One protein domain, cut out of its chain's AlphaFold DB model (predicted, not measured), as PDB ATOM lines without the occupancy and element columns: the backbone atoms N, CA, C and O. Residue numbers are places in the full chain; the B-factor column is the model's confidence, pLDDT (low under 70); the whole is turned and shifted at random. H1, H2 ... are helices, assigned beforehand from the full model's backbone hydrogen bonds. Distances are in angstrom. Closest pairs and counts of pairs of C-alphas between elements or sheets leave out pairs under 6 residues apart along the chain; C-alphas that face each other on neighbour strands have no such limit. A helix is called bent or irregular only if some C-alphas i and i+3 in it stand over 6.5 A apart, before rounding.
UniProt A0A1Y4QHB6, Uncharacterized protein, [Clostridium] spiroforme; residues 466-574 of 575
ATOM      1  N   ASP A 466      74.146 100.751 102.542       82.56
ATOM      2  CA  ASP A 466      73.078 100.227 101.681       82.56
ATOM      3  C   ASP A 466      72.109  99.375 102.513       82.56
ATOM      4  O   ASP A 466      72.464  98.323 103.044       82.56
ATOM      5  N   GLY A 467      70.882  99.869 102.661       86.56
ATOM      6  CA  GLY A 467      69.852  99.243 103.478       86.56
ATOM      7  C   GLY A 467      68.875  98.365 102.714       86.56
ATOM      8  O   GLY A 467      67.970  97.834 103.345       86.56
ATOM      9  N   ARG A 468      68.990  98.204 101.387       88.38
ATOM     10  CA  ARG A 468      67.901  97.635 100.561       88.38
ATOM     11  C   ARG A 468      67.480  96.227 100.976       88.38
ATOM     12  O   ARG A 468      66.287  95.964 101.115       88.38
ATOM     13  N   LEU A 469      68.443  95.326 101.180       90.19
ATOM     14  CA  LEU A 469      68.158  93.944 101.581       90.19
ATOM     15  C   LEU A 469      67.566  93.888 102.995       90.19
ATOM     16  O   LEU A 469      66.521  93.273 103.198       90.19
ATOM     17  N   PHE A 470      68.212  94.553 103.955       93.62
ATOM     18  CA  PHE A 470      67.771  94.541 105.350       93.62
ATOM     19  C   PHE A 470      66.391  95.188 105.507       93.62
ATOM     20  O   PHE A 470      65.506  94.637 106.157       93.62
ATOM     21  N   TYR A 471      66.186  96.337 104.860       94.00
ATOM     22  CA  TYR A 471      64.940  97.084 104.919       94.00
ATOM     23  C   TYR A 471      63.767  96.316 104.305       94.00
ATOM     24  O   TYR A 471      62.684  96.350 104.871       94.00
ATOM     25  N   ARG A 472      63.959  95.567 103.209       92.75
ATOM     26  CA  ARG A 472      62.894  94.695 102.677       92.75
ATOM     27  C   ARG A 472      62.454  93.639 103.689       92.75
ATOM     28  O   ARG A 472      61.259  93.398 103.820       92.75
ATOM     29  N   GLY A 473      63.400  93.057 104.430       94.75
ATOM     30  CA  GLY A 473      63.083  92.129 105.517       94.75
ATOM     31  C   GLY A 473      62.299  92.808 106.640       94.75
ATOM     32  O   GLY A 473      61.254  92.309 107.048       94.75
ATOM     33  N   ILE A 474      62.759  93.985 107.085       96.31
ATOM     34  CA  ILE A 474      62.062  94.802 108.091       96.31
ATOM     35  C   ILE A 474      60.658  95.189 107.633       96.31
ATOM     36  O   ILE A 474      59.726  95.112 108.424       96.31
ATOM     37  N   TYR A 475      60.493  95.599 106.377       95.81
ATOM     38  CA  TYR A 475      59.209  96.035 105.845       95.81
ATOM     39  C   TYR A 475      58.223  94.868 105.729       95.81
ATOM     40  O   TYR A 475      57.060  95.018 106.091       95.81
ATOM     41  N   SER A 476      58.683  93.683 105.309       94.12
ATOM     42  CA  SER A 476      57.842  92.481 105.344       94.12
ATOM     43  C   SER A 476      57.398  92.150 106.772       94.12
ATOM     44  O   SER A 476      56.207  91.975 107.029       94.12
ATOM     45  N   TYR A 477      58.330  92.159 107.729       96.00
ATOM     46  CA  TYR A 477      58.010  91.935 109.136       96.00
ATOM     47  C   TYR A 477      57.015  92.972 109.681       96.00
ATOM     48  O   TYR A 477      56.010  92.602 110.283       96.00
ATOM     49  N   TYR A 478      57.237  94.254 109.389       96.25
ATOM     50  CA  TYR A 478      56.347  95.367 109.725       96.25
ATOM     51  C   TYR A 478      54.915  95.164 109.208       96.25
ATOM     52  O   TYR A 478      53.956  95.361 109.953       96.25
ATOM     53  N   GLN A 479      54.763  94.706 107.964       94.81
ATOM     54  CA  GLN A 479      53.457  94.395 107.385       94.81
ATOM     55  C   GLN A 479      52.815  93.162 108.047       94.81
ATOM     56  O   GLN A 479      51.617  93.163 108.325       94.81
ATOM     57  N   LYS A 480      53.598  92.123 108.373       92.88
ATOM     58  CA  LYS A 480      53.101  90.910 109.052       92.88
ATOM     59  C   LYS A 480      52.564  91.184 110.450       92.88
ATOM     60  O   LYS A 480      51.534  90.629 110.820       92.88
ATOM     61  N   VAL A 481      53.206  92.076 111.199       93.50
ATOM     62  CA  VAL A 481      52.725  92.510 112.521       93.50
ATOM     63  C   VAL A 481      51.628  93.579 112.438       93.50
ATOM     64  O   VAL A 481      51.318  94.220 113.442       93.50
ATOM     65  N   SER A 482      51.027  93.780 111.257       92.19
ATOM     66  CA  SER A 482      49.953  94.752 111.009       92.19
ATOM     67  C   SER A 482      50.323  96.172 111.435       92.19
ATOM     68  O   SER A 482      49.517  96.880 112.037       92.19
ATOM     69  N   GLU A 483      51.571  96.569 111.174       94.06
ATOM     70  CA  GLU A 483      52.091  97.905 111.478       94.06
ATOM     71  C   GLU A 483      52.044  98.278 112.973       94.06
ATOM     72  O   GLU A 483      52.178  99.447 113.340       94.06
ATOM     73  N   ASN A 484      51.872  97.291 113.858       94.94
ATOM     74  CA  ASN A 484      51.714  97.502 115.290       94.94
ATOM     75  C   ASN A 484      53.074  97.515 116.003       94.94
ATOM     76  O   ASN A 484      53.806  96.526 115.982       94.94
ATOM     77  N   TYR A 485      53.386  98.620 116.685       95.50
ATOM     78  CA  TYR A 485      54.657  98.797 117.396       95.50
ATOM     79  C   TYR A 485      54.902  97.730 118.475       95.50
ATOM     80  O   TYR A 485      55.997  97.177 118.557       95.50
ATOM     81  N   ASN A 486      53.889  97.399 119.280       96.06
ATOM     82  CA  ASN A 486      54.049  96.441 120.376       96.06
ATOM     83  C   ASN A 486      54.328  95.032 119.848       96.06
ATOM     84  O   ASN A 486      55.220  94.350 120.351       96.06
ATOM     85  N   TYR A 487      53.618  94.613 118.799       94.81
ATOM     86  CA  TYR A 487      53.869  93.329 118.142       94.81
ATOM     87  C   TYR A 487      55.228  93.298 117.450       94.81
ATOM     88  O   TYR A 487      55.963  92.325 117.601       94.81
ATOM     89  N   PHE A 488      55.600  94.390 116.775       95.81
ATOM     90  CA  PHE A 488      56.920  94.532 116.174       95.81
ATOM     91  C   PHE A 488      58.028  94.343 117.211       95.81
ATOM     92  O   PHE A 488      58.948  93.565 116.979       95.81
ATOM     93  N   MET A 489      57.944  95.023 118.356       96.12
ATOM     94  CA  MET A 489      58.988  94.986 119.381       96.12
ATOM     95  C   MET A 489      59.066  93.650 120.117       96.12
ATOM     96  O   MET A 489      60.171  93.226 120.466       96.12
ATOM     97  N   ARG A 490      57.921  92.996 120.330       94.44
ATOM     98  CA  ARG A 490      57.818  91.705 121.016       94.44
ATOM     99  C   ARG A 490      58.580  90.603 120.290       94.44
ATOM    100  O   ARG A 490      59.400  89.932 120.902       94.44
ATOM    101  N   ASP A 491      58.347  90.457 118.987       94.56
ATOM    102  CA  ASP A 491      58.935  89.376 118.193       94.56
ATOM    103  C   ASP A 491      60.231  89.801 117.450       94.56
ATOM    104  O   ASP A 491      60.806  89.023 116.682       94.56
ATOM    105  N   TYR A 492      60.732  91.024 117.684       96.75
ATOM    106  CA  TYR A 492      61.859  91.601 116.936       96.75
ATOM    107  C   TYR A 492      63.150  90.780 117.038       96.75
ATOM    108  O   TYR A 492      63.814  90.548 116.031       96.75
ATOM    109  N   ASP A 493      63.530  90.346 118.243       96.06
ATOM    110  CA  ASP A 493      64.815  89.659 118.440       96.06
ATOM    111  C   ASP A 493      64.813  88.288 117.748       96.06
ATOM    112  O   ASP A 493      65.788  87.922 117.089       96.06
ATOM    113  N   LEU A 494      63.673  87.587 117.793       95.06
ATOM    114  CA  LEU A 494      63.465  86.337 117.064       95.06
ATOM    115  C   LEU A 494      63.506  86.558 115.545       95.06
ATOM    116  O   LEU A 494      64.119  85.772 114.818       95.06
ATOM    117  N   PHE A 495      62.874  87.629 115.054       96.56
ATOM    118  CA  PHE A 495      62.961  88.015 113.646       96.56
ATOM    119  C   PHE A 495      64.419  88.210 113.209       96.56
ATOM    120  O   PHE A 495      64.833  87.641 112.197       96.56
ATOM    121  N   ILE A 496      65.204  88.971 113.976       97.69
ATOM    122  CA  ILE A 496      66.609  89.255 113.663       97.69
ATOM    123  C   ILE A 496      67.452  87.981 113.655       97.69
ATOM    124  O   ILE A 496      68.226  87.784 112.716       97.69
ATOM    125  N   GLU A 497      67.281  87.093 114.636       95.94
ATOM    126  CA  GLU A 497      67.992  85.812 114.685       95.94
ATOM    127  C   GLU A 497      67.705  84.970 113.432       95.94
ATOM    128  O   GLU A 497      68.624  84.512 112.741       95.94
ATOM    129  N   LYS A 498      66.422  84.812 113.082       94.75
ATOM    130  CA  LYS A 498      66.010  84.062 111.890       94.75
ATOM    131  C   LYS A 498      66.527  84.703 110.606       94.75
ATOM    132  O   LYS A 498      66.986  83.991 109.710       94.75
ATOM    133  N   PHE A 499      66.488  86.031 110.515       96.19
ATOM    134  CA  PHE A 499      66.977  86.749 109.347       96.19
ATOM    135  C   PHE A 499      68.494  86.584 109.189       96.19
ATOM    136  O   PHE A 499      68.961  86.249 108.100       96.19
ATOM    137  N   TYR A 500      69.262  86.712 110.273       96.44
ATOM    138  CA  TYR A 500      70.709  86.494 110.277       96.44
ATOM    139  C   TYR A 500      71.078  85.074 109.822       96.44
ATOM    140  O   TYR A 500      71.895  84.899 108.912       96.44
ATOM    141  N   ASN A 501      70.420  84.054 110.383       94.75
ATOM    142  CA  ASN A 501      70.640  82.652 110.019       94.75
ATOM    143  C   ASN A 501      70.315  82.376 108.543       94.75
ATOM    144  O   ASN A 501      71.060  81.670 107.855       94.75
ATOM    145  N   LEU A 502      69.243  82.977 108.018       94.44
ATOM    146  CA  LEU A 502      68.911  82.895 106.598       94.44
ATOM    147  C   LEU A 502      70.013  83.526 105.731       94.44
ATOM    148  O   LEU A 502      70.472  82.889 104.779       94.44
ATOM    149  N   LEU A 503      70.477  84.731 106.072       93.88
ATOM    150  CA  LEU A 503      71.549  85.414 105.341       93.88
ATOM    151  C   LEU A 503      72.857  84.610 105.346       93.88
ATOM    152  O   LEU A 503      73.503  84.503 104.299       93.88
ATOM    153  N   LEU A 504      73.214  83.985 106.473       93.81
ATOM    154  CA  LEU A 504      74.344  83.056 106.562       93.81
ATOM    155  C   LEU A 504      74.159  81.843 105.645       93.81
ATOM    156  O   LEU A 504      75.045  81.537 104.846       93.81
ATOM    157  N   SER A 505      72.996  81.184 105.703       92.88
ATOM    158  CA  SER A 505      72.706  79.991 104.892       92.88
ATOM    159  C   SER A 505      72.780  80.271 103.385       92.88
ATOM    160  O   SER A 505      73.201  79.419 102.601       92.88
ATOM    161  N   LYS A 506      72.422  81.495 102.977       90.56
ATOM    162  CA  LYS A 506      72.472  81.975 101.592       90.56
ATOM    163  C   LYS A 506      73.794  82.654 101.228       90.56
ATOM    164  O   LYS A 506      73.932  83.126 100.103       90.56
ATOM    165  N   LYS A 507      74.776  82.677 102.141       90.12
ATOM    166  CA  LYS A 507      76.093  83.316 101.971       90.12
ATOM    167  C   LYS A 507      76.004  84.795 101.565       90.12
ATOM    168  O   LYS A 507      76.860  85.292 100.835       90.12
ATOM    169  N   MET A 508      74.985  85.510 102.044       89.94
ATOM    170  CA  MET A 508      74.733  86.907 101.666       89.94
ATOM    171  C   MET A 508      75.788  87.873 102.213       89.94
ATOM    172  O   MET A 508      76.097  88.858 101.552       89.94
ATOM    173  N   PHE A 509      76.411  87.567 103.354       89.75
ATOM    174  CA  PHE A 509      77.485  88.387 103.935       89.75
ATOM    175  C   PHE A 509      78.782  88.415 103.109       89.75
ATOM    176  O   PHE A 509      79.637  89.262 103.342       89.75
ATOM    177  N   ASN A 510      78.919  87.519 102.126       84.44
ATOM    178  CA  ASN A 510      80.055  87.492 101.198       84.44
ATOM    179  C   ASN A 510      79.776  88.296  99.915       84.44
ATOM    180  O   ASN A 510      80.473  88.132  98.916       84.44
ATOM    181  N   THR A 511      78.714  89.101  99.907       81.12
ATOM    182  CA  THR A 511      78.286  89.908  98.760       81.12
ATOM    183  C   THR A 511      78.284  91.389  99.120       81.12
ATOM    184  O   THR A 511      78.284  91.746 100.295       81.12
ATOM    185  N   ASP A 512      78.176  92.253  98.114       76.38
ATOM    186  CA  ASP A 512      78.110  93.708  98.315       76.38
ATOM    187  C   ASP A 512      76.762  94.192  98.896       76.38
ATOM    188  O   ASP A 512      76.568  95.392  99.076       76.38
ATOM    189  N   PHE A 513      75.800  93.292  99.156       79.25
ATOM    190  CA  PHE A 513      74.459  93.668  99.622       79.25
ATOM    191  C   PHE A 513      74.385  93.974 101.113       79.25
ATOM    192  O   PHE A 513      73.563  94.790 101.520       79.25
ATOM    193  N   ILE A 514      75.163  93.262 101.931       88.62
ATOM    194  CA  ILE A 514      75.136  93.414 103.383       88.62
ATOM    195  C   ILE A 514      76.422  92.874 104.006       88.62
ATOM    196  O   ILE A 514      76.909  91.809 103.648       88.62
ATOM    197  N   THR A 515      76.945  93.605 104.981       90.88
ATOM    198  CA  THR A 515      78.073  93.197 105.831       90.88
ATOM    199  C   THR A 515      77.589  92.942 107.258       90.88
ATOM    200  O   THR A 515      76.543  93.467 107.652       90.88
ATOM    201  N   ASN A 516      78.369  92.206 108.060       91.50
ATOM    202  CA  ASN A 516      78.083  92.027 109.493       91.50
ATOM    203  C   ASN A 516      77.927  93.382 110.197       91.50
ATOM    204  O   ASN A 516      76.916  93.633 110.838       91.50
ATOM    205  N   LYS A 517      78.858  94.313 109.947       90.19
ATOM    206  CA  LYS A 517      78.814  95.660 110.524       90.19
ATOM    207  C   LYS A 517      77.520  96.408 110.174       90.19
ATOM    208  O   LYS A 517      76.885  96.983 111.053       90.19
ATOM    209  N   SER A 518      77.101  96.386 108.904       90.31
ATOM    210  CA  SER A 518      75.837  97.022 108.502       90.31
ATOM    211  C   SER A 518      74.613  96.321 109.100       90.31
ATOM    212  O   SER A 518      73.658  96.995 109.472       90.31
ATOM    213  N   PHE A 519      74.639  94.989 109.235       94.62
ATOM    214  CA  PHE A 519      73.551  94.224 109.848       94.62
ATOM    215  C   PHE A 519      73.392  94.572 111.334       94.62
ATOM    216  O   PHE A 519      72.278  94.852 111.775       94.62
ATOM    217  N   ASP A 520      74.494  94.640 112.082       93.62
ATOM    218  CA  ASP A 520      74.505  95.023 113.500       93.62
ATOM    219  C   ASP A 520      73.999  96.458 113.696       93.62
ATOM    220  O   ASP A 520      73.190  96.742 114.590       93.62
ATOM    221  N   PHE A 521      74.426  97.367 112.812       91.50
ATOM    222  CA  PHE A 521      73.937  98.739 112.789       91.50
ATOM    223  C   PHE A 521      72.418  98.790 112.582       91.50
ATOM    224  O   PHE A 521      71.716  99.407 113.387       91.50
ATOM    225  N   PHE A 522      71.892  98.147 111.531       93.56
ATOM    226  CA  PHE A 522      70.459  98.187 111.233       93.56
ATOM    227  C   PHE A 522      69.631  97.511 112.329       93.56
ATOM    228  O   PHE A 522      68.605  98.054 112.739       93.56
ATOM    229  N   THR A 523      70.115  96.387 112.863       95.44
ATOM    230  CA  THR A 523      69.507  95.689 114.001       95.44
ATOM    231  C   THR A 523      69.327  96.632 115.188       95.44
ATOM    232  O   THR A 523      68.230  96.749 115.733       95.44
ATOM    233  N   SER A 524      70.381  97.361 115.552       92.62
ATOM    234  CA  SER A 524      70.344  98.326 116.654       92.62
ATOM    235  C   SER A 524      69.439  99.522 116.341       92.62
ATOM    236  O   SER A 524      68.682  99.983 117.195       92.62
ATOM    237  N   TYR A 525      69.486 100.017 115.101       91.06
ATOM    238  CA  TYR A 525      68.707 101.169 114.647       91.06
ATOM    239  C   TYR A 525      67.193 100.938 114.751       91.06
ATOM    240  O   TYR A 525      66.497 101.788 115.317       91.06
ATOM    241  N   PHE A 526      66.696  99.810 114.223       92.75
ATOM    242  CA  PHE A 526      65.265  99.484 114.221       92.75
ATOM    243  C   PHE A 526      64.770  99.008 115.594       92.75
ATOM    244  O   PHE A 526      63.642  99.333 115.958       92.75
ATOM    245  N   LYS A 527      65.616  98.349 116.405       93.62
ATOM    246  CA  LYS A 527      65.293  98.044 117.814       93.62
ATOM    247  C   LYS A 527      65.092  99.317 118.636       93.62
ATOM    248  O   LYS A 527      64.238  99.364 119.510       93.62
ATOM    249  N   GLY A 528      65.889 100.351 118.365       89.62
ATOM    250  CA  GLY A 528      65.830 101.636 119.060       89.62
ATOM    251  C   GLY A 528      64.757 102.598 118.537       89.62
ATOM    252  O   GLY A 528      64.898 103.810 118.740       89.62
ATOM    253  N   LEU A 529      63.760 102.126 117.781       89.31
ATOM    254  CA  LEU A 529      62.582 102.929 117.444       89.31
ATOM    255  C   LEU A 529      61.645 103.019 118.651       89.31
ATOM    256  O   LEU A 529      61.639 102.148 119.514       89.31
ATOM    257  N   ILE A 530      60.867 104.095 118.706       88.25
ATOM    258  CA  ILE A 530      59.829 104.295 119.719       88.25
ATOM    259  C   ILE A 530      58.479 104.403 119.019       88.25
ATOM    260  O   ILE A 530      58.424 104.748 117.841       88.25
ATOM    261  N   GLU A 531      57.393 104.153 119.742       89.38
ATOM    262  CA  GLU A 531      56.037 104.142 119.179       89.38
ATOM    263  C   GLU A 531      55.722 105.406 118.356       89.38
ATOM    264  O   GLU A 531      55.321 105.305 117.197       89.38
ATOM    265  N   ASP A 532      56.047 106.589 118.893       83.88
ATOM    266  CA  ASP A 532      55.762 107.897 118.278       83.88
ATOM    267  C   ASP A 532      56.384 108.116 116.888       83.88
ATOM    268  O   ASP A 532      55.900 108.943 116.109       83.88
ATOM    269  N   ASN A 533      57.490 107.435 116.575       84.06
ATOM    270  CA  ASN A 533      58.191 107.578 115.295       84.06
ATOM    271  C   ASN A 533      58.276 106.280 114.495       84.06
ATOM    272  O   ASN A 533      58.819 106.289 113.392       84.06
ATOM    273  N   PHE A 534      57.719 105.190 115.017       91.44
ATOM    274  CA  PHE A 534      57.823 103.860 114.442       91.44
ATOM    275  C   PHE A 534      57.346 103.819 112.986       91.44
ATOM    276  O   PHE A 534      58.128 103.511 112.084       91.44
ATOM    277  N   LYS A 535      56.089 104.217 112.755       93.56
ATOM    278  CA  LYS A 535      55.483 104.240 111.418       93.56
ATOM    279  C   LYS A 535      56.247 105.162 110.473       93.56
ATOM    280  O   LYS A 535      56.631 104.755 109.386       93.56
ATOM    281  N   GLU A 536      56.526 106.386 110.912       92.25
ATOM    282  CA  GLU A 536      57.245 107.375 110.109       92.25
ATOM    283  C   GLU A 536      58.629 106.864 109.669       92.25
ATOM    284  O   GLU A 536      58.973 106.944 108.492       92.25
ATOM    285  N   CYS A 537      59.426 106.320 110.594       91.38
ATOM    286  CA  CYS A 537      60.783 105.854 110.311       91.38
ATOM    287  C   CYS A 537      60.832 104.656 109.356       91.38
ATOM    288  O   CYS A 537      61.836 104.508 108.642       91.38
ATOM    289  N   ILE A 538      59.796 103.812 109.363       94.88
ATOM    290  CA  ILE A 538      59.653 102.695 108.430       94.88
ATOM    291  C   ILE A 538      59.139 103.205 107.084       94.88
ATOM    292  O   ILE A 538      59.838 103.029 106.089       94.88
ATOM    293  N   GLU A 539      57.999 103.897 107.034       95.25
ATOM    294  CA  GLU A 539      57.367 104.352 105.783       95.25
ATOM    295  C   GLU A 539      58.261 105.311 104.976       95.25
ATOM    296  O   GLU A 539      58.331 105.223 103.750       95.25
ATOM    297  N   ALA A 540      59.043 106.165 105.650       93.00
ATOM    298  CA  ALA A 540      59.997 107.080 105.013       93.00
ATOM    299  C   ALA A 540      61.070 106.382 104.161       93.00
ATOM    300  O   ALA A 540      61.718 107.015 103.327       93.00
ATOM    301  N   LYS A 541      61.299 105.085 104.388       93.31
ATOM    302  CA  LYS A 541      62.323 104.289 103.702       93.31
ATOM    303  C   LYS A 541      61.763 103.396 102.595       93.31
ATOM    304  O   LYS A 541      62.539 102.686 101.959       93.31
ATOM    305  N   LYS A 542      60.459 103.465 102.291       93.31
ATOM    306  CA  LYS A 542      59.824 102.622 101.257       93.31
ATOM    307  C   LYS A 542      60.399 102.802  99.862       93.31
ATOM    308  O   LYS A 542      60.374 101.857  99.083       93.31
ATOM    309  N   TYR A 543      61.028 103.941  99.575       89.44
ATOM    310  CA  TYR A 543      61.780 104.144  98.330       89.44
ATOM    311  C   TYR A 543      62.861 103.065  98.087       89.44
ATOM    312  O   TYR A 543      63.214 102.791  96.940       89.44
ATOM    313  N   LEU A 544      63.378 102.412  99.140       89.38
ATOM    314  CA  LEU A 544      64.337 101.302  99.025       89.38
ATOM    315  C   LEU A 544      63.708 100.033  98.415       89.38
ATOM    316  O   LEU A 544      64.432  99.160  97.922       89.38
ATOM    317  N   LEU A 545      62.373  99.918  98.426       88.44
ATOM    318  CA  LEU A 545      61.620  98.841  97.773       88.44
ATOM    319  C   LEU A 545      61.507  99.051  96.257       88.44
ATOM    320  O   LEU A 545      61.389  98.072  95.520       88.44
ATOM    321  N   ASP A 546      61.615 100.296  95.791       82.56
ATOM    322  CA  ASP A 546      61.494 100.655  94.372       82.56
ATOM    323  C   ASP A 546      62.786 100.356  93.579       82.56
ATOM    324  O   ASP A 546      62.813 100.410  92.349       82.56
ATOM    325  N   ALA A 547      63.884 100.014  94.262       67.06
ATOM    326  CA  ALA A 547      65.180  99.775  93.633       67.06
ATOM    327  C   ALA A 547      65.182  98.523  92.733       67.06
ATOM    328  O   ALA A 547      64.989  97.402  93.203       67.06
ATOM    329  N   THR A 548      65.499  98.710  91.449       60.84
ATOM    330  CA  THR A 548      65.466  97.673  90.396       60.84
ATOM    331  C   THR A 548      66.746  96.838  90.288       60.84
ATOM    332  O   THR A 548      66.729  95.709  89.789       60.84
ATOM    333  N   LYS A 549      67.884  97.358  90.759       64.81
ATOM    334  CA  LYS A 549      69.181  96.680  90.627       64.81
ATOM    335  C   LYS A 549      69.262  95.470  91.562       64.81
ATOM    336  O   LYS A 549      69.074  95.605  92.766       64.81
ATOM    337  N   ASN A 550      69.627  94.310  91.007       66.06
ATOM    338  CA  ASN A 550      69.826  93.045  91.733       66.06
ATOM    339  C   ASN A 550      68.588  92.516  92.487       66.06
ATOM    340  O   ASN A 550      68.720  91.746  93.442       66.06
ATOM    341  N   ILE A 551      67.388  92.888  92.032       72.88
ATOM    342  CA  ILE A 551      66.137  92.600  92.739       72.88
ATOM    343  C   ILE A 551      65.843  91.098  92.868       72.88
ATOM    344  O   ILE A 551      65.323  90.679  93.889       72.88
ATOM    345  N   ASN A 552      66.260  90.269  91.903       78.50
ATOM    346  CA  ASN A 552      65.962  88.830  91.913       78.50
ATOM    347  C   ASN A 552      66.602  88.108  93.111       78.50
ATOM    348  O   ASN A 552      65.902  87.444  93.864       78.50
ATOM    349  N   LYS A 553      67.907  88.310  93.353       78.00
ATOM    350  CA  LYS A 553      68.606  87.689  94.497       78.00
ATOM    351  C   LYS A 553      68.060  88.168  95.841       78.00
ATOM    352  O   LYS A 553      68.020  87.405  96.798       78.00
ATOM    353  N   ILE A 554      67.671  89.440  95.911       82.69
ATOM    354  CA  ILE A 554      67.057  90.017  97.104       82.69
ATOM    355  C   ILE A 554      65.673  89.391  97.321       82.69
ATOM    356  O   ILE A 554      65.401  88.896  98.410       82.69
ATOM    357  N   ASN A 555      64.833  89.340  96.287       83.25
ATOM    358  CA  ASN A 555      63.493  88.757  96.349       83.25
ATOM    359  C   ASN A 555      63.522  87.274  96.733       83.25
ATOM    360  O   ASN A 555      62.695  86.857  97.532       83.25
ATOM    361  N   ASP A 556      64.489  86.491  96.248       85.25
ATOM    362  CA  ASP A 556      64.628  85.079  96.628       85.25
ATOM    363  C   ASP A 556      64.825  84.903  98.142       85.25
ATOM    364  O   ASP A 556      64.235  84.015  98.757       85.25
ATOM    365  N   VAL A 557      65.645  85.760  98.760       86.94
ATOM    366  CA  VAL A 557      65.861  85.752 100.215       86.94
ATOM    367  C   VAL A 557      64.596  86.195 100.946       86.94
ATOM    368  O   VAL A 557      64.199  85.548 101.913       86.94
ATOM    369  N   ILE A 558      63.943  87.261 100.479       89.06
ATOM    370  CA  ILE A 558      62.738  87.805 101.118       89.06
ATOM    371  C   ILE A 558      61.562  86.826 101.036       89.06
ATOM    372  O   ILE A 558      60.900  86.605 102.040       89.06
ATOM    373  N   ASN A 559      61.366  86.135  99.914       88.69
ATOM    374  CA  ASN A 559      60.312  85.126  99.775       88.69
ATOM    375  C   ASN A 559      60.463  83.984 100.798       88.69
ATOM    376  O   ASN A 559      59.476  83.480 101.326       88.69
ATOM    377  N   ILE A 560      61.700  83.571 101.098       89.62
ATOM    378  CA  ILE A 560      61.969  82.550 102.126       89.62
ATOM    379  C   ILE A 560      61.725  83.121 103.528       89.62
ATOM    380  O   ILE A 560      61.149  82.443 104.380       89.62
ATOM    381  N   LEU A 561      62.138  84.367 103.766       90.44
ATOM    382  CA  LEU A 561      61.893  85.064 105.025       90.44
ATOM    383  C   LEU A 561      60.391  85.190 105.317       90.44
ATOM    384  O   LEU A 561      59.968  84.911 106.436       90.44
ATOM    385  N   ASP A 562      59.583  85.514 104.310       88.06
ATOM    386  CA  ASP A 562      58.129  85.646 104.426       88.06
ATOM    387  C   ASP A 562      57.459  84.346 104.874       88.06
ATOM    388  O   ASP A 562      56.521  84.379 105.670       88.06
ATOM    389  N   ILE A 563      57.968  83.194 104.422       87.19
ATOM    390  CA  ILE A 563      57.515  81.880 104.894       87.19
ATOM    391  C   ILE A 563      57.856  81.720 106.379       87.19
ATOM    392  O   ILE A 563      56.988  81.349 107.170       87.19
ATOM    393  N   TYR A 564      59.084  82.048 106.797       86.12
ATOM    394  CA  TYR A 564      59.464  81.968 108.211       86.12
ATOM    395  C   TYR A 564      58.615  82.867 109.107       86.12
ATOM    396  O   TYR A 564      58.257  82.446 110.209       86.12
ATOM    397  N   LEU A 565      58.245  84.056 108.634       86.25
ATOM    398  CA  LEU A 565      57.391  84.996 109.361       86.25
ATOM    399  C   LEU A 565      55.973  84.461 109.619       86.25
ATOM    400  O   LEU A 565      55.284  84.980 110.489       86.25
ATOM    401  N   THR A 566      55.539  83.411 108.912       84.25
ATOM    402  CA  THR A 566      54.252  82.723 109.156       84.25
ATOM    403  C   THR A 566      54.345  81.528 110.105       84.25
ATOM    404  O   THR A 566      53.334  80.899 110.407       84.25
ATOM    405  N   SER A 567      55.545  81.190 110.589       84.00
ATOM    406  CA  SER A 567      55.718  80.074 111.528       84.00
ATOM    407  C   SER A 567      55.086  80.368 112.893       84.00
ATOM    408  O   SER A 567      55.059  81.512 113.350       84.00
ATOM    409  N   SER A 568      54.644  79.313 113.582       81.56
ATOM    410  CA  SER A 568      54.118  79.364 114.955       81.56
ATOM    411  C   SER A 568      55.173  79.718 116.012       81.56
ATOM    412  O   SER A 568      54.852  79.830 117.196       81.56
ATOM    413  N   ASP A 569      56.434  79.886 115.611       81.19
ATOM    414  CA  ASP A 569      57.497  80.381 116.485       81.19
ATOM    415  C   ASP A 569      57.270  81.847 116.868       81.19
ATOM    416  O   ASP A 569      57.628  82.238 117.974       81.19
ATOM    417  N   PHE A 570      56.653  82.632 115.980       83.12
ATOM    418  CA  PHE A 570      56.294  84.024 116.232       83.12
ATOM    419  C   PHE A 570      55.021  84.102 117.069       83.12
ATOM    420  O   PHE A 570      54.000  83.509 116.707       83.12
ATOM    421  N   GLU A 571      55.045  84.876 118.153       78.75
ATOM    422  CA  GLU A 571      53.878  85.001 119.025       78.75
ATOM    423  C   GLU A 571      52.694  85.661 118.319       78.75
ATOM    424  O   GLU A 571      51.554  85.371 118.662       78.75
ATOM    425  N   ILE A 572      52.919  86.501 117.300       80.00
ATOM    426  CA  ILE A 572      51.824  87.084 116.495       80.00
ATOM    427  C   ILE A 572      50.972  86.027 115.786       80.00
ATOM    428  O   ILE A 572      49.826  86.299 115.449       80.00
ATOM    429  N   ASN A 573      51.521  84.831 115.573       81.44
ATOM    430  CA  ASN A 573      50.850  83.732 114.887       81.44
ATOM    431  C   ASN A 573      50.251  82.710 115.868       81.44
ATOM    432  O   ASN A 573      49.631  81.734 115.442       81.44
ATOM    433  N   ARG A 574      50.451  82.906 117.178       76.94
ATOM    434  CA  ARG A 574      49.810  82.125 118.239       76.94
ATOM    435  C   ARG A 574      48.528  82.872 118.601       76.94
ATOM    436  O   ARG A 574      48.601  83.899 119.265       76.94
TER     437      ARG A 574
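Overview. This is residues 466 to 574 of the 575 residues of an uncharacterized protein of [Clostridium] spiroforme (UniProt A0A1Y4QHB6). Look first for H2, the longest helix, kinked by 55 degrees near residue 493; it runs along one side of H1, the helix in the middle of a rounded cluster. H6 packs on another side of H1, H3 runs beside H2, and H4 and H5 follow each other along the outside. You will find 109 residues with six named helices, H1 to H6 in chain order, and no named strand: all helix. The whole is compact, with a radius of gyration of the C-alphas of 13.2 A and spans of 33 by 29 by 23 A.

Along the chain. Find C-alpha 485 at (54.657, 98.797, 117.396); from there H2 runs 28.9 A to residue 505. H1, residues 468 to 480, begins at (67.901, 97.635, 100.561) and spans 18.3 A. H3 is residues 516 to 527, 16.4 A; H4 is 531 to 539, 13.5 A; H5 is 542 to 545, 5.4 A. H6, residues 551 to 564, spans 19.9 A and ends at (59.464, 81.968, 108.211). H2 and H4 are irregular: C-alphas 490 and 493 are 7.7 A apart, 532 and 535 7.8 A.

Arrangement. H1, H2 and H3 form an up-and-down bundle, each running against the one before. H2 touches H1, closest C-alphas Phe 488 and Tyr 478, 6.5 A, a hairpin at a steep tilt of 43 degrees. H2 and H3, also a hairpin, only just touch, with 3 pairs of C-alphas within 8 A, closest Ile 496 and Thr 523, 7.1 A. H6 touches H1, closest C-alphas Ile 554 and Leu 469, 6.1 A. H5 touches H1, closest C-alphas Leu 544 and Arg 468, 5.3 A. H4 is close to H1 but not clearly touching, closest C-alphas Ile 538 and Tyr 475, 7.2 A. Every O i to N i+4 pair is within hydrogen-bond range in H1, H3 and H6; H2 has 15 of 17, H4 3 of 5, and H5 is too short for one.

Size, cuts and confidence. The farthest C-alphas, Lys 549 and Arg 574, are 36.7 A apart. The printed part has no cut and no long link. Look for pLDDT under 70 at residues 547 to 550.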